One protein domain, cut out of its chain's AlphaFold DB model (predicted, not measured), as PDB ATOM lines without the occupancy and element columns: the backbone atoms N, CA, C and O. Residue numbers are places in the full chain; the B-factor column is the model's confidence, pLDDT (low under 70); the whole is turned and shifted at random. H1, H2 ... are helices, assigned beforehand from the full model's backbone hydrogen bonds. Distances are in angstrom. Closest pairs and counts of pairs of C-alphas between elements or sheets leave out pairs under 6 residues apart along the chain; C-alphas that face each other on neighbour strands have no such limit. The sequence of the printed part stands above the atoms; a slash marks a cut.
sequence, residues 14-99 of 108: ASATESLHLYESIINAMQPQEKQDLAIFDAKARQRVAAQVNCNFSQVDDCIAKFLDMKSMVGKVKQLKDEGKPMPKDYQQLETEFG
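What this domain is: This is residues 14 to 99 of the 108 residues of the protein "SRP_SPB domain-containing protein" of Trebouxia sp. A1-2 (UniProt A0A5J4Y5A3). One long helix, H4, makes the length of a loose model; H1 and H3 pack crosswise on its first residues to form a head at that end, with the short H2 close to H1. Beyond the other end of H4 the chain folds back, and the small helix H5 comes close to H4 at a large angle. The printed part has 86 residues with five named helices, in the order H1 H2 H3 H4 H5, and no named strand; the class is all helix. It is loose, with a radius of gyration of the C-alphas of 15.5 A, and spans 45 by 32 by 19 A.

Where its parts are: H4, residues 57 to 82, is 37.6 A long, from C-alpha 57 at (114.005, -139.189, 272.559) to C-alpha 82 at (80.662, -122.144, 268.671). H1, residues 14 to 29, is 23.1 A long and begins with C-alpha 14 at (114.399, -127.559, 253.691). H3, residues 43 to 53, is 15.3 A long. H2 is residues 32 to 36, and H5 is residues 91 to 98, 10.5 A.

How they stand to each other: H4 touches H3 with residues 57 to 61 alone, about perpendicular at 73 degrees; the closest C-alphas, of Ala 50 and Phe 57, are 5.7 A apart. H1 touches H4 at 88 degrees, about perpendicular, closest at the C-alphas of Tyr 23 and Cys 63, 5.8 A. H1 touches H3 at a steep tilt of 62 degrees, opposite ways, closest at the C-alphas of Ala 29 and Val 49, 5.8 A. H2 is close to H1 but not clearly touching, with the C-alphas of Ile 27 and Lys 35 7.5 A apart. H5 is close to H4 but not clearly touching, about perpendicular at 74 degrees, with the C-alphas of Met 73 and Leu 94 7.6 A apart. H5 is apart from H1, H2 and H3. In all five helices every O i to N i+4 pair is within hydrogen-bond range.

The domain as a whole: The two C-alphas farthest apart, of Ala 51 and Gly 84, are 45.7 A apart. The printed part has no cut and no long link. Mean pLDDT of the printed part is 86.7; residues 14 to 16, 91 and 97 to 99 are under 70.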
ATOM      1  N   ALA A  14     113.692-126.281 253.618       48.41
ATOM      2  CA  ALA A  14     114.399-127.559 253.691       48.41
ATOM      3  C   ALA A  14     114.215-128.213 255.075       48.41
ATOM      4  O   ALA A  14     113.691-129.320 255.164       48.41
ATOM      5  N   SER A  15     114.496-127.461 256.143       60.88
ATOM      6  CA  SER A  15     114.414-127.925 257.537       60.88
ATOM      7  C   SER A  15     112.989-128.308 257.971       60.88
ATOM      8  O   SER A  15     112.773-129.304 258.669       60.88
ATOM      9  N   ALA A  16     111.971-127.565 257.520       66.50
ATOM     10  CA  ALA A  16     110.587-127.881 257.875       66.50
ATOM     11  C   ALA A  16     110.042-129.128 257.175       66.50
ATOM     12  O   ALA A  16     109.271-129.870 257.778       66.50
ATOM     13  N   THR A  17     110.448-129.379 255.931       76.19
ATOM     14  CA  THR A  17     110.026-130.586 255.204       76.19
ATOM     15  C   THR A  17     110.630-131.833 255.854       76.19
ATOM     16  O   THR A  17     109.929-132.815 256.079       76.19
ATOM     17  N   GLU A  18     111.898-131.761 256.262       81.00
ATOM     18  CA  GLU A  18     112.580-132.830 257.003       81.00
ATOM     19  C   GLU A  18     111.917-133.101 258.358       81.00
ATOM     20  O   GLU A  18     111.647-134.252 258.705       81.00
ATOM     21  N   SER A  19     111.573-132.042 259.095       81.44
ATOM     22  CA  SER A  19     110.884-132.155 260.385       81.44
ATOM     23  C   SER A  19     109.492-132.784 260.247       81.44
ATOM     24  O   SER A  19     109.093-133.592 261.083       81.44
ATOM     25  N   LEU A  20     108.758-132.462 259.177       87.19
ATOM     26  CA  LEU A  20     107.448-133.058 258.904       87.19
ATOM     27  C   LEU A  20     107.552-134.551 258.582       87.19
ATOM     28  O   LEU A  20     106.768-135.333 259.116       87.19
ATOM     29  N   HIS A  21     108.533-134.959 257.774       91.62
ATOM     30  CA  HIS A  21     108.770-136.378 257.489       91.62
ATOM     31  C   HIS A  21     109.201-137.160 258.733       91.62
ATOM     32  O   HIS A  21     108.797-138.312 258.919       91.62
ATOM     33  N   LEU A  22     109.982-136.535 259.617       91.62
ATOM     34  CA  LEU A  22     110.333-137.125 260.903       91.62
ATOM     35  C   LEU A  22     109.088-137.324 261.779       91.62
ATOM     36  O   LEU A  22     108.874-138.420 262.292       91.62
ATOM     37  N   TYR A  23     108.238-136.305 261.910       93.62
ATOM     38  CA  TYR A  23     106.997-136.407 262.684       93.62
ATOM     39  C   TYR A  23     106.031-137.437 262.103       93.62
ATOM     40  O   TYR A  23     105.453-138.222 262.849       93.62
ATOM     41  N   GLU A  24     105.897-137.495 260.780       93.94
ATOM     42  CA  GLU A  24     105.123-138.534 260.101       93.94
ATOM     43  C   GLU A  24     105.652-139.932 260.442       93.94
ATOM     44  O   GLU A  24     104.877-140.825 260.788       93.94
ATOM     45  N   SER A  25     106.972-140.115 260.422       95.81
ATOM     46  CA  SER A  25     107.610-141.390 260.762       95.81
ATOM     47  C   SER A  25     107.364-141.784 262.222       95.81
ATOM     48  O   SER A  25     107.003-142.931 262.496       95.81
ATOM     49  N   ILE A  26     107.473-140.829 263.152       95.19
ATOM     50  CA  ILE A  26     107.160-141.010 264.580       95.19
ATOM     51  C   ILE A  26     105.700-141.434 264.757       95.19
ATOM     52  O   ILE A  26     105.428-142.466 265.372       95.19
ATOM     53  N   ILE A  27     104.758-140.695 264.165       94.06
ATOM     54  CA  ILE A  27     103.323-140.992 264.252       94.06
ATOM     55  C   ILE A  27     103.010-142.355 263.627       94.06
ATOM     56  O   ILE A  27     102.169-143.092 264.140       94.06
ATOM     57  N   ASN A  28     103.672-142.736 262.537       95.81
ATOM     58  CA  ASN A  28     103.464-144.034 261.893       95.81
ATOM     59  C   ASN A  28     103.985-145.209 262.730       95.81
ATOM     60  O   ASN A  28     103.360-146.269 262.712       95.81
ATOM     61  N   ALA A  29     105.050-145.012 263.509       95.62
ATOM     62  CA  ALA A  29     105.608-146.011 264.423       95.62
ATOM     63  C   ALA A  29     104.813-146.185 265.739       95.62
ATOM     64  O   ALA A  29     105.023-147.160 266.473       95.62
ATOM     65  N   MET A  30     103.890-145.270 266.048       95.00
ATOM     66  CA  MET A  30     102.967-145.418 267.176       95.00
ATOM     67  C   MET A  30     101.921-146.509 266.912       95.00
ATOM     68  O   MET A  30     101.441-146.701 265.792       95.00
ATOM     69  N   GLN A  31     101.509-147.193 267.974       95.00
ATOM     70  CA  GLN A  31     100.408-148.147 267.945       95.00
ATOM     71  C   GLN A  31      99.064-147.417 267.794       95.00
ATOM     72  O   GLN A  31      98.922-146.285 268.259       95.00
ATOM     73  N   PRO A  32      98.039-148.042 267.187       93.50
ATOM     74  CA  PRO A  32      96.727-147.414 267.014       93.50
ATOM     75  C   PRO A  32      96.117-146.890 268.321       93.50
ATOM     76  O   PRO A  32      95.508-145.824 268.328       93.50
ATOM     77  N   GLN A  33      96.315-147.613 269.424       92.69
ATOM     78  CA  GLN A  33      95.840-147.229 270.750       92.69
ATOM     79  C   GLN A  33      96.576-145.983 271.265       92.69
ATOM     80  O   GLN A  33      95.932-145.070 271.766       92.69
ATOM     81  N   GLU A  34      97.897-145.901 271.073       91.94
ATOM     82  CA  GLU A  34      98.715-144.740 271.464       91.94
ATOM     83  C   GLU A  34      98.344-143.482 270.656       91.94
ATOM     84  O   GLU A  34      98.424-142.366 271.161       91.94
ATOM     85  N   LYS A  35      97.915-143.643 269.395       91.31
ATOM     86  CA  LYS A  35      97.427-142.525 268.562       91.31
ATOM     87  C   LYS A  35      96.065-142.000 269.027       91.31
ATOM     88  O   LYS A  35      95.763-140.826 268.830       91.31
ATOM     89  N   GLN A  36      95.231-142.879 269.584       89.50
ATOM     90  CA  GLN A  36      93.907-142.538 270.112       89.50
ATOM     91  C   GLN A  36      94.022-141.858 271.478       89.50
ATOM     92  O   GLN A  36      93.354-140.855 271.730       89.50
ATOM     93  N   ASP A  37      94.894-142.391 272.333       87.81
ATOM     94  CA  ASP A  37      95.120-141.905 273.683       87.81
ATOM     95  C   ASP A  37      96.618-141.735 273.959       87.81
ATOM     96  O   ASP A  37      97.363-142.693 274.151       87.81
ATOM     97  N   LEU A  38      97.060-140.479 274.019       88.75
ATOM     98  CA  LEU A  38      98.447-140.161 274.351       88.75
ATOM     99  C   LEU A  38      98.782-140.405 275.827       88.75
ATOM    100  O   LEU A  38      99.963-140.427 276.160       88.75
ATOM    101  N   ALA A  39      97.796-140.609 276.710       88.12
ATOM    102  CA  ALA A  39      98.061-140.916 278.115       88.12
ATOM    103  C   ALA A  39      98.772-142.267 278.288       88.12
ATOM    104  O   ALA A  39      99.547-142.437 279.226       88.12
ATOM    105  N   ILE A  40      98.554-143.207 277.360       91.19
ATOM    106  CA  ILE A  40      99.252-144.498 277.342       91.19
ATOM    107  C   ILE A  40     100.587-144.451 276.578       91.19
ATOM    108  O   ILE A  40     101.318-145.439 276.568       91.19
ATOM    109  N   PHE A  41     100.935-143.315 275.956       92.00
ATOM    110  CA  PHE A  41     102.214-143.111 275.267       92.00
ATOM    111  C   PHE A  41     103.309-142.646 276.245       92.00
ATOM    112  O   PHE A  41     103.795-141.507 276.217       92.00
ATOM    113  N   ASP A  42     103.658-143.557 277.155       91.19
ATOM    114  CA  ASP A  42     104.614-143.354 278.245       91.19
ATOM    115  C   ASP A  42     106.090-143.340 277.785       91.19
ATOM    116  O   ASP A  42     106.414-143.464 276.602       91.19
ATOM    117  N   ALA A  43     107.023-143.199 278.733       91.75
ATOM    118  CA  ALA A  43     108.457-143.157 278.440       91.75
ATOM    119  C   ALA A  43     108.970-144.416 277.711       91.75
ATOM    120  O   ALA A  43     109.848-144.320 276.851       91.75
ATOM    121  N   LYS A  44     108.408-145.595 278.001       93.38
ATOM    122  CA  LYS A  44     108.803-146.847 277.345       93.38
ATOM    123  C   LYS A  44     108.306-146.876 275.901       93.38
ATOM    124  O   LYS A  44     109.044-147.298 275.008       93.38
ATOM    125  N   ALA A  45     107.087-146.399 275.658       93.38
ATOM    126  CA  ALA A  45     106.538-146.254 274.316       93.38
ATOM    127  C   ALA A  45     107.337-145.239 273.480       93.38
ATOM    128  O   ALA A  45     107.694-145.532 272.335       93.38
ATOM    129  N   ARG A  46     107.723-144.103 274.074       94.00
ATOM    130  CA  ARG A  46     108.591-143.097 273.437       94.00
ATOM    131  C   ARG A  46     109.957-143.665 273.074       94.00
ATOM    132  O   ARG A  46     110.403-143.496 271.944       94.00
ATOM    133  N   GLN A  47     110.587-144.407 273.987       94.44
ATOM    134  CA  GLN A  47     111.873-145.056 273.726       94.44
ATOM    135  C   GLN A  47     111.774-146.090 272.592       94.44
ATOM    136  O   GLN A  47     112.654-146.148 271.733       94.44
ATOM    137  N   ARG A  48     110.693-146.880 272.552       95.31
ATOM    138  CA  ARG A  48     110.436-147.838 271.465       95.31
ATOM    139  C   ARG A  48     110.308-147.134 270.115       95.31
ATOM    140  O   ARG A  48     110.927-147.570 269.148       95.31
ATOM    141  N   VAL A  49     109.507-146.071 270.043       95.94
ATOM    142  CA  VAL A  49     109.299-145.312 268.802       95.94
ATOM    143  C   VAL A  49     110.594-144.641 268.349       95.94
ATOM    144  O   VAL A  49     110.945-144.757 267.178       95.94
ATOM    145  N   ALA A  50     111.345-144.038 269.272       95.06
ATOM    146  CA  ALA A  50     112.648-143.444 268.983       95.06
ATOM    147  C   ALA A  50     113.615-144.465 268.361       95.06
ATOM    148  O   ALA A  50     114.224-144.198 267.325       95.06
ATOM    149  N   ALA A  51     113.690-145.672 268.932       95.44
ATOM    150  CA  ALA A  51     114.517-146.751 268.398       95.44
ATOM    151  C   ALA A  51     114.039-147.240 267.018       95.44
ATOM    152  O   ALA A  51     114.860-147.489 266.139       95.44
ATOM    153  N   GLN A  52     112.725-147.357 266.805       95.56
ATOM    154  CA  GLN A  52     112.147-147.818 265.539       95.56
ATOM    155  C   GLN A  52     112.366-146.825 264.391       95.56
ATOM    156  O   GLN A  52     112.582-147.235 263.253       95.56
ATOM    157  N   VAL A  53     112.293-145.528 264.687       94.38
ATOM    158  CA  VAL A  53     112.455-144.440 263.708       94.38
ATOM    159  C   VAL A  53     113.920-144.007 263.577       94.38
ATOM    160  O   VAL A  53     114.259-143.258 262.666       94.38
ATOM    161  N   ASN A  54     114.802-144.514 264.446       95.06
ATOM    162  CA  ASN A  54     116.201-144.106 264.552       95.06
ATOM    163  C   ASN A  54     116.343-142.592 264.797       95.06
ATOM    164  O   ASN A  54     117.066-141.888 264.093       95.06
ATOM    165  N   CYS A  55     115.614-142.090 265.797       92.31
ATOM    166  CA  CYS A  55     115.651-140.694 266.219       92.31
ATOM    167  C   CYS A  55     115.932-140.566 267.723       92.31
ATOM    168  O   CYS A  55     115.921-141.542 268.474       92.31
ATOM    169  N   ASN A  56     116.175-139.340 268.176       91.50
ATOM    170  CA  ASN A  56     116.403-139.036 269.581       91.50
ATOM    171  C   ASN A  56     115.083-138.989 270.356       91.50
ATOM    172  O   ASN A  56     114.039-138.614 269.820       91.50
ATOM    173  N   PHE A  57     115.153-139.286 271.654       89.06
ATOM    174  CA  PHE A  57     114.005-139.189 272.559       89.06
ATOM    175  C   PHE A  57     113.397-137.774 272.563       89.06
ATOM    176  O   PHE A  57     112.183-137.626 272.470       89.06
ATOM    177  N   SER A  58     114.242-136.737 272.527       89.88
ATOM    178  CA  SER A  58     113.800-135.339 272.443       89.88
ATOM    179  C   SER A  58     113.004-135.028 271.174       89.88
ATOM    180  O   SER A  58     112.068-134.245 271.225       89.88
ATOM    181  N   GLN A  59     113.313-135.670 270.041       90.31
ATOM    182  CA  GLN A  59     112.568-135.465 268.793       90.31
ATOM    183  C   GLN A  59     111.163-136.078 268.865       90.31
ATOM    184  O   GLN A  59     110.222-135.551 268.270       90.31
ATOM    185  N   VAL A  60     111.010-137.174 269.616       92.62
ATOM    186  CA  VAL A  60     109.697-137.753 269.927       92.62
ATOM    187  C   VAL A  60     108.919-136.820 270.852       92.62
ATOM    188  O   VAL A  60     107.753-136.538 270.582       92.62
ATOM    189  N   ASP A  61     109.563-136.278 271.885       90.62
ATOM    190  CA  ASP A  61     108.941-135.319 272.802       90.62
ATOM    191  C   ASP A  61     108.491-134.039 272.087       90.62
ATOM    192  O   ASP A  61     107.356-133.600 272.276       90.62
ATOM    193  N   ASP A  62     109.333-133.492 271.209       90.38
ATOM    194  CA  ASP A  62     109.018-132.322 270.391       90.38
ATOM    195  C   ASP A  62     107.808-132.588 269.485       90.38
ATOM    196  O   ASP A  62     106.893-131.763 269.405       90.38
ATOM    197  N   CYS A  63     107.747-133.765 268.852       91.12
ATOM    198  CA  CYS A  63     106.607-134.178 268.032       91.12
ATOM    199  C   CYS A  63     105.301-134.203 268.845       91.12
ATOM    200  O   CYS A  63     104.277-133.672 268.405       91.12
ATOM    201  N   ILE A  64     105.326-134.801 270.042       90.81
ATOM    202  CA  ILE A  64     104.149-134.883 270.920       90.81
ATOM    203  C   ILE A  64     103.742-133.490 271.401       90.81
ATOM    204  O   ILE A  64     102.556-133.160 271.376       90.81
ATOM    205  N   ALA A  65     104.705-132.663 271.818       88.44
ATOM    206  CA  ALA A  65     104.445-131.305 272.280       88.44
ATOM    207  C   ALA A  65     103.747-130.487 271.187       88.44
ATOM    208  O   ALA A  65     102.693-129.900 271.432       88.44
ATOM    209  N   LYS A  66     104.252-130.547 269.947       86.75
ATOM    210  CA  LYS A  66     103.630-129.881 268.794       86.75
ATOM    211  C   LYS A  66     102.217-130.380 268.512       86.75
ATOM    212  O   LYS A  66     101.341-129.577 268.191       86.75
ATOM    213  N   PHE A  67     101.970-131.681 268.646       88.00
ATOM    214  CA  PHE A  67     100.625-132.229 268.500       88.00
ATOM    215  C   PHE A  67      99.668-131.717 269.586       88.00
ATOM    216  O   PHE A  67      98.550-131.309 269.270       88.00
ATOM    217  N   LEU A  68     100.089-131.722 270.855       87.00
ATOM    218  CA  LEU A  68      99.269-131.252 271.976       87.00
ATOM    219  C   LEU A  68      98.963-129.757 271.867       87.00
ATOM    220  O   LEU A  68      97.809-129.359 272.051       87.00
ATOM    221  N   ASP A  69      99.957-128.955 271.484       83.06
ATOM    222  CA  ASP A  69      99.791-127.530 271.206       83.06
ATOM    223  C   ASP A  69      98.735-127.320 270.113       83.06
ATOM    224  O   ASP A  69      97.749-126.605 270.311       83.06
ATOM    225  N   MET A  70      98.873-128.021 268.984       83.81
ATOM    226  CA  MET A  70      97.941-127.896 267.866       83.81
ATOM    227  C   MET A  70      96.531-128.392 268.223       83.81
ATOM    228  O   MET A  70      95.544-127.764 267.842       83.81
ATOM    229  N   LYS A  71      96.403-129.467 269.011       85.56
ATOM    230  CA  LYS A  71      95.110-129.965 269.513       85.56
ATOM    231  C   LYS A  71      94.418-128.931 270.405       85.56
ATOM    232  O   LYS A  71      93.217-128.702 270.253       85.56
ATOM    233  N   SER A  72      95.168-128.287 271.300       84.75
ATOM    234  CA  SER A  72      94.669-127.207 272.162       84.75
ATOM    235  C   SER A  72      94.191-126.013 271.334       84.75
ATOM    236  O   SER A  72      93.078-125.516 271.523       84.75
ATOM    237  N   MET A  73      94.985-125.605 270.344       83.12
ATOM    238  CA  MET A  73      94.650-124.513 269.431       83.12
ATOM    239  C   MET A  73      93.393-124.797 268.608       83.12
ATOM    240  O   MET A  73      92.505-123.950 268.542       83.12
ATOM    241  N   VAL A  74      93.265-125.998 268.038       85.50
ATOM    242  CA  VAL A  74      92.055-126.411 267.309       85.50
ATOM    243  C   VAL A  74      90.830-126.393 268.225       85.50
ATOM    244  O   VAL A  74      89.764-125.942 267.806       85.50
ATOM    245  N   GLY A  75      90.974-126.823 269.482       87.00
ATOM    246  CA  GLY A  75      89.909-126.741 270.483       87.00
ATOM    247  C   GLY A  75      89.443-125.304 270.736       87.00
ATOM    248  O   GLY A  75      88.244-125.035 270.714       87.00
ATOM    249  N   LYS A  76      90.385-124.368 270.892       84.38
ATOM    250  CA  LYS A  76      90.105-122.936 271.094       84.38
ATOM    251  C   LYS A  76      89.443-122.298 269.874       84.38
ATOM    252  O   LYS A  76      88.463-121.573 270.005       84.38
ATOM    253  N   VAL A  77      89.917-122.625 268.675       86.19
ATOM    254  CA  VAL A  77      89.305-122.173 267.419       86.19
ATOM    255  C   VAL A  77      87.872-122.696 267.281       86.19
ATOM    256  O   VAL A  77      86.971-121.948 266.904       86.19
ATOM    257  N   LYS A  78      87.638-123.969 267.626       87.88
ATOM    258  CA  LYS A  78      86.289-124.543 267.658       87.88
ATOM    259  C   LYS A  78      85.399-123.806 268.663       87.88
ATOM    260  O   LYS A  78      84.282-123.447 268.314       87.88
ATOM    261  N   GLN A  79      85.908-123.523 269.860       86.75
ATOM    262  CA  GLN A  79      85.178-122.764 270.875       86.75
ATOM    263  C   GLN A  79      84.782-121.366 270.375       86.75
ATOM    264  O   GLN A  79      83.623-120.988 270.503       86.75
ATOM    265  N   LEU A  80      85.703-120.616 269.757       86.94
ATOM    266  CA  LEU A  80      85.393-119.296 269.188       86.94
ATOM    267  C   LEU A  80      84.283-119.372 268.137       86.94
ATOM    268  O   LEU A  80      83.386-118.528 268.124       86.94
ATOM    269  N   LYS A  81      84.325-120.403 267.284       87.62
ATOM    270  CA  LYS A  81      83.290-120.661 266.283       87.62
ATOM    271  C   LYS A  81      81.930-120.933 266.934       87.62
ATOM    272  O   LYS A  81      80.936-120.364 266.491       87.62
ATOM    273  N   ASP A  82      81.894-121.776 267.962       91.12
ATOM    274  CA  ASP A  82      80.662-122.144 268.671       91.12
ATOM    275  C   ASP A  82      80.068-120.940 269.438       91.12
ATOM    276  O   ASP A  82      78.851-120.795 269.525       91.12
ATOM    277  N   GLU A  83      80.916-120.028 269.926       89.81
ATOM    278  CA  GLU A  83      80.530-118.782 270.608       89.81
ATOM    279  C   GLU A  83      80.177-117.624 269.648       89.81
ATOM    280  O   GLU A  83      79.804-116.540 270.101       89.81
ATOM    281  N   GLY A  84      80.308-117.811 268.328       89.94
ATOM    282  CA  GLY A  84      80.056-116.766 267.324       89.94
ATOM    283  C   GLY A  84      81.074-115.617 267.335       89.94
ATOM    284  O   GLY A  84      80.798-114.536 266.811       89.94
ATOM    285  N   LYS A  85      82.246-115.830 267.941       85.69
ATOM    286  CA  LYS A  85      83.334-114.849 268.011       85.69
ATOM    287  C   LYS A  85      84.125-114.808 266.694       85.69
ATOM    288  O   LYS A  85      84.148-115.794 265.955       85.69
ATOM    289  N   PRO A  86      84.777-113.676 266.370       83.88
ATOM    290  CA  PRO A  86      85.593-113.575 265.167       83.88
ATOM    291  C   PRO A  86      86.732-114.596 265.193       83.88
ATOM    292  O   PRO A  86      87.423-114.759 266.196       83.88
ATOM    293  N   MET A  87      86.923-115.273 264.063       84.75
ATOM    294  CA  MET A  87      88.010-116.228 263.883       84.75
ATOM    295  C   MET A  87      89.352-115.488 263.788       84.75
ATOM    296  O   MET A  87      89.424-114.458 263.108       84.75
ATOM    297  N   PRO A  88      90.418-116.011 264.414       83.81
ATOM    298  CA  PRO A  88      91.741-115.425 264.295       83.81
ATOM    299  C   PRO A  88      92.226-115.528 262.849       83.81
ATOM    300  O   PRO A  88      91.975-116.517 262.154       83.81
ATOM    301  N   LYS A  89      92.900-114.476 262.385       83.19
ATOM    302  CA  LYS A  89      93.368-114.355 260.999       83.19
ATOM    303  C   LYS A  89      94.609-115.191 260.731       83.19
ATOM    304  O   LYS A  89      94.813-115.648 259.610       83.19
ATOM    305  N   ASP A  90      95.425-115.372 261.759       80.88
ATOM    306  CA  ASP A  90      96.689-116.077 261.678       80.88
ATOM    307  C   ASP A  90      97.063-116.712 263.022       80.88
ATOM    308  O   ASP A  90      96.425-116.516 264.063       80.88
ATOM    309  N   TYR A  91      98.116-117.521 262.966       69.00
ATOM    310  CA  TYR A  91      98.652-118.244 264.109       69.00
ATOM    311  C   TYR A  91      99.201-117.304 265.193       69.00
ATOM    312  O   TYR A  91      99.065-117.610 266.373       69.00
ATOM    313  N   GLN A  92      99.758-116.141 264.831       78.31
ATOM    314  CA  GLN A  92     100.308-115.204 265.816       78.31
ATOM    315  C   GLN A  92      99.208-114.538 266.635       78.31
ATOM    316  O   GLN A  92      99.347-114.370 267.850       78.31
ATOM    317  N   GLN A  93      98.093-114.196 265.989       78.06
ATOM    318  CA  GLN A  93      96.906-113.704 266.669       78.06
ATOM    319  C   GLN A  93      96.372-114.761 267.644       78.06
ATOM    320  O   GLN A  93      96.086-114.442 268.798       78.06
ATOM    321  N   LEU A  94      96.329-116.026 267.218       76.12
ATOM    322  CA  LEU A  94      95.908-117.136 268.071       76.12
ATOM    323  C   LEU A  94      96.861-117.343 269.268       76.12
ATOM    324  O   LEU A  94      96.405-117.503 270.395       76.12
ATOM    325  N   GLU A  95      98.180-117.283 269.075       71.31
ATOM    326  CA  GLU A  95      99.150-117.347 270.182       71.31
ATOM    327  C   GLU A  95      99.036-116.166 271.153       71.31
ATOM    328  O   GLU A  95      99.242-116.329 272.357       71.31
ATOM    329  N   THR A  96      98.709-114.978 270.647       77.12
ATOM    330  CA  THR A  96      98.577-113.762 271.459       77.12
ATOM    331  C   THR A  96      97.327-113.809 272.331       77.12
ATOM    332  O   THR A  96      97.400-113.535 273.526       77.12
ATOM    333  N   GLU A  97      96.186-114.186 271.752       69.44
ATOM    334  CA  GLU A  97      94.897-114.231 272.454       69.44
ATOM    335  C   GLU A  97      94.843-115.336 273.515       69.44
ATOM    336  O   GLU A  97      94.155-115.206 274.527       69.44
ATOM    337  N   PHE A  98      95.591-116.419 273.304       68.62
ATOM    338  CA  PHE A  98      95.498-117.624 274.120       68.62
ATOM    339  C   PHE A  98      96.782-117.985 274.883       68.62
ATOM    340  O   PHE A  98      96.791-118.997 275.592       68.62
ATOM    341  N   GLY A  99      97.814-117.142 274.767       57.41
ATOM    342  CA  GLY A  99      99.102-117.213 275.456       57.41
ATOM    343  C   GLY A  99     100.080-118.263 274.907       57.41
ATOM    344  O   GLY A  99      99.689-119.337 274.455       57.41
TER     345      GLY A  99